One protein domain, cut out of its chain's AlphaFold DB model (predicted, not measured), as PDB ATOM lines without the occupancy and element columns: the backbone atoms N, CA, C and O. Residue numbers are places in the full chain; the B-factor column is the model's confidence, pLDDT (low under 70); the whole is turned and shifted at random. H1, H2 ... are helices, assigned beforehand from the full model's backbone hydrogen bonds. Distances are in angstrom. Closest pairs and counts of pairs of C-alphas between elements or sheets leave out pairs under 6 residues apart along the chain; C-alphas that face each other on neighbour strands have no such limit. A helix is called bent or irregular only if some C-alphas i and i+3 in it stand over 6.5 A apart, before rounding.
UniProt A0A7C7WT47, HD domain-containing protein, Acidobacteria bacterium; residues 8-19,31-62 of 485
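What this domain is: This is residues 8 to 19 and 31 to 62 of the 485 residues of the protein "HD domain-containing protein" of Acidobacteria bacterium (UniProt A0A7C7WT47). One long helix, H2, makes the length of the rod, and a much shorter helix, H1, packs beside its middle part, running opposite ways; both ends of H2, residues 31 to 36 and 52 to 62, stick out beyond it. The printed part has 44 residues, with H1 before H2 and no named strand: the class is all helix. It is loose, with a radius of gyration of the C-alphas of 13.4 A, and spans 46 by 17 by 9 A.

How they stand to each other: Start at H2, residues 31 to 62, and look at its residues 41 to 48, which alone touch H1, residues 8 to 19. H1 touches H2 with residues 11 to 15 alone. Their closest C-alphas, of Thr 15 and Ser 44, are 6.8 A apart. The two lines stand at a shallow tilt of 24 degrees. Every O i to N i+4 pair is within hydrogen-bond range in H1, and 25 of 28 in H2.

Where its parts are: Find C-alpha 31 at (-49.598, -12.341, -23.593); from there H2 runs 46.6 A to C-alpha 62 at (-6.044, 3.921, -20.672). It is neither bent nor irregular, but only just: C-alphas 36 and 39 are 6.1 A apart. H1 begins at C-alpha 8 at (-22.084, -0.954, -31.636) and runs 16.7 A to C-alpha 19.

The domain as a whole: The C-alphas of Phe 31 and Leu 62 are the two farthest apart, at 46.6 A. Residues 20 to 30 are not printed; C-alphas 19 and 31 are 17.2 A apart across this cut. Mean pLDDT of the printed part is 75.7, with residues 8 to 12, 14 to 15 and 62 under 70.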
ATOM      1  N   THR A   8     -21.186  -1.877 -32.347       53.53
ATOM      2  CA  THR A   8     -22.084  -0.954 -31.636       53.53
ATOM      3  C   THR A   8     -23.222  -0.478 -32.535       53.53
ATOM      4  O   THR A   8     -24.372  -0.470 -32.097       53.53
ATOM      5  N   GLY A   9     -22.948  -0.187 -33.811       58.97
ATOM      6  CA  GLY A   9     -23.982   0.170 -34.789       58.97
ATOM      7  C   GLY A   9     -25.024  -0.933 -35.000       58.97
ATOM      8  O   GLY A   9     -26.220  -0.642 -35.040       58.97
ATOM      9  N   LEU A  10     -24.594  -2.201 -35.063       58.97
ATOM     10  CA  LEU A  10     -25.491  -3.345 -35.269       58.97
ATOM     11  C   LEU A  10     -26.461  -3.551 -34.094       58.97
ATOM     12  O   LEU A  10     -27.647  -3.794 -34.307       58.97
ATOM     13  N   ASN A  11     -25.972  -3.413 -32.857       63.88
ATOM     14  CA  ASN A  11     -26.796  -3.564 -31.657       63.88
ATOM     15  C   ASN A  11     -27.817  -2.424 -31.519       63.88
ATOM     16  O   ASN A  11     -28.977  -2.672 -31.184       63.88
ATOM     17  N   PHE A  12     -27.431  -1.186 -31.842       66.38
ATOM     18  CA  PHE A  12     -28.366  -0.058 -31.885       66.38
ATOM     19  C   PHE A  12     -29.441  -0.241 -32.962       66.38
ATOM     20  O   PHE A  12     -30.623  -0.063 -32.670       66.38
ATOM     21  N   PHE A  13     -29.064  -0.674 -34.171       70.19
ATOM     22  CA  PHE A  13     -30.018  -0.971 -35.246       70.19
ATOM     23  C   PHE A  13     -30.989  -2.090 -34.869       70.19
ATOM     24  O   PHE A  13     -32.191  -1.961 -35.110       70.19
ATOM     25  N   ALA A  14     -30.494  -3.164 -34.250       68.69
ATOM     26  CA  ALA A  14     -31.321  -4.272 -33.788       68.69
ATOM     27  C   ALA A  14     -32.334  -3.804 -32.736       68.69
ATOM     28  O   ALA A  14     -33.519  -4.103 -32.846       68.69
ATOM     29  N   THR A  15     -31.893  -3.002 -31.766       68.88
ATOM     30  CA  THR A  15     -32.743  -2.524 -30.666       68.88
ATOM     31  C   THR A  15     -33.787  -1.517 -31.156       68.88
ATOM     32  O   THR A  15     -34.949  -1.590 -30.759       68.88
ATOM     33  N   TYR A  16     -33.412  -0.629 -32.083       74.75
ATOM     34  CA  TYR A  16     -34.325   0.338 -32.696       74.75
ATOM     35  C   TYR A  16     -35.356  -0.344 -33.606       74.75
ATOM     36  O   TYR A  16     -36.547  -0.051 -33.523       74.75
ATOM     37  N   SER A  17     -34.929  -1.322 -34.412       74.69
ATOM     38  CA  SER A  17     -35.833  -2.124 -35.254       74.69
ATOM     39  C   SER A  17     -36.831  -2.921 -34.411       74.69
ATOM     40  O   SER A  17     -38.000  -3.037 -34.772       74.69
ATOM     41  N   PHE A  18     -36.390  -3.421 -33.255       72.56
ATOM     42  CA  PHE A  18     -37.228  -4.142 -32.301       72.56
ATOM     43  C   PHE A  18     -38.255  -3.225 -31.621       72.56
ATOM     44  O   PHE A  18     -39.427  -3.581 -31.521       72.56
ATOM     45  N   ALA A  19     -37.842  -2.018 -31.219       72.31
ATOM     46  CA  ALA A  19     -38.739  -1.004 -30.667       72.31
ATOM     47  C   ALA A  19     -39.803  -0.564 -31.688       72.31
ATOM     48  O   ALA A  19     -40.980  -0.473 -31.347       72.31
ATOM     49  N   PHE A  31     -50.459 -11.969 -24.731       74.69
ATOM     50  CA  PHE A  31     -49.598 -12.341 -23.593       74.69
ATOM     51  C   PHE A  31     -48.391 -13.202 -24.014       74.69
ATOM     52  O   PHE A  31     -47.312 -13.083 -23.437       74.69
ATOM     53  N   ALA A  32     -48.551 -14.029 -25.055       75.12
ATOM     54  CA  ALA A  32     -47.472 -14.837 -25.617       75.12
ATOM     55  C   ALA A  32     -46.372 -13.978 -26.266       75.12
ATOM     56  O   ALA A  32     -45.190 -14.268 -26.094       75.12
ATOM     57  N   ALA A  33     -46.742 -12.890 -26.951       73.00
ATOM     58  CA  ALA A  33     -45.785 -11.943 -27.516       73.00
ATOM     59  C   ALA A  33     -44.960 -11.268 -26.407       73.00
ATOM     60  O   ALA A  33     -43.736 -11.182 -26.507       73.00
ATOM     61  N   LEU A  34     -45.603 -10.873 -25.303       77.12
ATOM     62  CA  LEU A  34     -44.924 -10.257 -24.159       77.12
ATOM     63  C   LEU A  34     -43.847 -11.178 -23.552       77.12
ATOM     64  O   LEU A  34     -42.759 -10.711 -23.211       77.12
ATOM     65  N   GLY A  35     -44.117 -12.489 -23.504       78.69
ATOM     66  CA  GLY A  35     -43.167 -13.512 -23.056       78.69
ATOM     67  C   GLY A  35     -41.913 -13.652 -23.930       78.69
ATOM     68  O   GLY A  35     -40.897 -14.138 -23.444       78.69
ATOM     69  N   VAL A  36     -41.952 -13.194 -25.187       80.50
ATOM     70  CA  VAL A  36     -40.809 -13.208 -26.121       80.50
ATOM     71  C   VAL A  36     -40.103 -11.849 -26.164       80.50
ATOM     72  O   VAL A  36     -38.874 -11.786 -26.140       80.50
ATOM     73  N   PHE A  37     -40.858 -10.747 -26.182       77.19
ATOM     74  CA  PHE A  37     -40.304  -9.393 -26.281       77.19
ATOM     75  C   PHE A  37     -39.572  -8.950 -25.003       77.19
ATOM     76  O   PHE A  37     -38.497  -8.355 -25.093       77.19
ATOM     77  N   ALA A  38     -40.109  -9.264 -23.820       80.88
ATOM     78  CA  ALA A  38     -39.505  -8.880 -22.543       80.88
ATOM     79  C   ALA A  38     -38.084  -9.450 -22.329       80.88
ATOM     80  O   ALA A  38     -37.186  -8.662 -22.021       80.88
ATOM     81  N   PRO A  39     -37.814 -10.760 -22.525       85.06
ATOM     82  CA  PRO A  39     -36.460 -11.290 -22.371       85.06
ATOM     83  C   PRO A  39     -35.486 -10.757 -23.429       85.06
ATOM     84  O   PRO A  39     -34.323 -10.545 -23.104       85.06
ATOM     85  N   LEU A  40     -35.938 -10.474 -24.658       80.38
ATOM     86  CA  LEU A  40     -35.091  -9.883 -25.704       80.38
ATOM     87  C   LEU A  40     -34.704  -8.428 -25.395       80.38
ATOM     88  O   LEU A  40     -33.540  -8.058 -25.558       80.38
ATOM     89  N   LEU A  41     -35.638  -7.620 -24.880       80.94
ATOM     90  CA  LEU A  41     -35.340  -6.269 -24.388       80.94
ATOM     91  C   LEU A  41     -34.412  -6.301 -23.171       80.94
ATOM     92  O   LEU A  41     -33.474  -5.508 -23.108       80.94
ATOM     93  N   ALA A  42     -34.618  -7.237 -22.240       83.88
ATOM     94  CA  ALA A  42     -33.728  -7.421 -21.097       83.88
ATOM     95  C   ALA A  42     -32.309  -7.814 -21.545       83.88
ATOM     96  O   ALA A  42     -31.337  -7.234 -21.062       83.88
ATOM     97  N   LEU A  43     -32.176  -8.728 -22.513       85.50
ATOM     98  CA  LEU A  43     -30.890  -9.112 -23.104       85.50
ATOM     99  C   LEU A  43     -30.204  -7.939 -23.813       85.50
ATOM    100  O   LEU A  43     -29.008  -7.735 -23.614       85.50
ATOM    101  N   SER A  44     -30.942  -7.148 -24.598       79.94
ATOM    102  CA  SER A  44     -30.404  -5.948 -25.255       79.94
ATOM    103  C   SER A  44     -29.961  -4.886 -24.240       79.94
ATOM    104  O   SER A  44     -28.863  -4.333 -24.358       79.94
ATOM    105  N   TYR A  45     -30.756  -4.647 -23.192       84.06
ATOM    106  CA  TYR A  45     -30.410  -3.718 -22.116       84.06
ATOM    107  C   TYR A  45     -29.151  -4.166 -21.364       84.06
ATOM    108  O   TYR A  45     -28.227  -3.373 -21.184       84.06
ATOM    109  N   VAL A  46     -29.070  -5.444 -20.981       86.19
ATOM    110  CA  VAL A  46     -27.885  -6.019 -20.323       86.19
ATOM    111  C   VAL A  46     -26.667  -5.960 -21.247       86.19
ATOM    112  O   VAL A  46     -25.593  -5.566 -20.800       86.19
ATOM    113  N   SER A  47     -26.821  -6.271 -22.536       82.88
ATOM    114  CA  SER A  47     -25.747  -6.181 -23.534       82.88
ATOM    115  C   SER A  47     -25.220  -4.750 -23.696       82.88
ATOM    116  O   SER A  47     -24.007  -4.524 -23.669       82.88
ATOM    117  N   SER A  48     -26.121  -3.770 -23.786       78.81
ATOM    118  CA  SER A  48     -25.772  -2.349 -23.889       78.81
ATOM    119  C   SER A  48     -25.076  -1.856 -22.621       78.81
ATOM    120  O   SER A  48     -24.049  -1.187 -22.705       78.81
ATOM    121  N   LYS A  49     -25.573  -2.257 -21.444       81.06
ATOM    122  CA  LYS A  49     -24.976  -1.916 -20.148       81.06
ATOM    123  C   LYS A  49     -23.578  -2.518 -19.987       81.06
ATOM    124  O   LYS A  49     -22.664  -1.798 -19.614       81.06
ATOM    125  N   LEU A  50     -23.393  -3.790 -20.344       83.50
ATOM    126  CA  LEU A  50     -22.090  -4.472 -20.322       83.50
ATOM    127  C   LEU A  50     -21.086  -3.898 -21.330       83.50
ATOM    128  O   LEU A  50     -19.877  -4.024 -21.139       83.50
ATOM    129  N   SER A  51     -21.572  -3.337 -22.438       78.94
ATOM    130  CA  SER A  51     -20.724  -2.667 -23.427       78.94
ATOM    131  C   SER A  51     -20.292  -1.293 -22.922       78.94
ATOM    132  O   SER A  51     -19.121  -0.949 -23.040       78.94
ATOM    133  N   ALA A  52     -21.210  -0.540 -22.307       78.69
ATOM    134  CA  ALA A  52     -20.909   0.750 -21.694       78.69
ATOM    135  C   ALA A  52     -19.886   0.610 -20.556       78.69
ATOM    136  O   ALA A  52     -18.887   1.323 -20.564       78.69
ATOM    137  N   THR A  53     -20.065  -0.364 -19.654       80.81
ATOM    138  CA  THR A  53     -19.104  -0.609 -18.565       80.81
ATOM    139  C   THR A  53     -17.735  -1.028 -19.089       80.81
ATOM    140  O   THR A  53     -16.733  -0.529 -18.604       80.81
ATOM    141  N   ARG A  54     -17.659  -1.872 -20.129       79.88
ATOM    142  CA  ARG A  54     -16.370  -2.249 -20.743       79.88
ATOM    143  C   ARG A  54     -15.644  -1.075 -21.397       79.88
ATOM    144  O   ARG A  54     -14.421  -1.015 -21.356       79.88
ATOM    145  N   VAL A  55     -16.381  -0.161 -22.027       77.94
ATOM    146  CA  VAL A  55     -15.800   1.065 -22.593       77.94
ATOM    147  C   VAL A  55     -15.297   1.977 -21.478       77.94
ATOM    148  O   VAL A  55     -14.232   2.570 -21.614       77.94
ATOM    149  N   GLU A  56     -16.030   2.074 -20.373       79.75
ATOM    150  CA  GLU A  56     -15.628   2.856 -19.205       79.75
ATOM    151  C   GLU A  56     -14.376   2.267 -18.536       79.75
ATOM    152  O   GLU A  56     -13.394   2.987 -18.397       79.75
ATOM    153  N   GLU A  57     -14.348   0.956 -18.278       79.19
ATOM    154  CA  GLU A  57     -13.182   0.219 -17.756       79.19
ATOM    155  C   GLU A  57     -11.954   0.341 -18.672       79.19
ATOM    156  O   GLU A  57     -10.828   0.536 -18.212       79.19
ATOM    157  N   SER A  58     -12.151   0.262 -19.992       71.00
ATOM    158  CA  SER A  58     -11.059   0.458 -20.946       71.00
ATOM    159  C   SER A  58     -10.550   1.900 -20.934       71.00
ATOM    160  O   SER A  58      -9.347   2.106 -21.070       71.00
ATOM    161  N   ASN A  59     -11.427   2.897 -20.792       73.19
ATOM    162  CA  ASN A  59     -11.021   4.302 -20.714       73.19
ATOM    163  C   ASN A  59     -10.302   4.615 -19.399       73.19
ATOM    164  O   ASN A  59      -9.299   5.326 -19.421       73.19
ATOM    165  N   THR A  60     -10.766   4.076 -18.268       75.25
ATOM    166  CA  THR A  60     -10.070   4.230 -16.982       75.25
ATOM    167  C   THR A  60      -8.692   3.592 -17.042       75.25
ATOM    168  O   THR A  60      -7.717   4.251 -16.701       75.25
ATOM    169  N   HIS A  61      -8.580   2.382 -17.594       73.38
ATOM    170  CA  HIS A  61      -7.291   1.715 -17.757       73.38
ATOM    171  C   HIS A  61      -6.337   2.489 -18.686       73.38
ATOM    172  O   HIS A  61      -5.153   2.631 -18.391       73.38
ATOM    173  N   LEU A  62      -6.843   3.062 -19.786       69.56
ATOM    174  CA  LEU A  62      -6.044   3.921 -20.672       69.56
ATOM    175  C   LEU A  62      -5.578   5.210 -19.983       69.56
ATOM    176  O   LEU A  62      -4.450   5.651 -20.214       69.56
TER     177      LEU A  62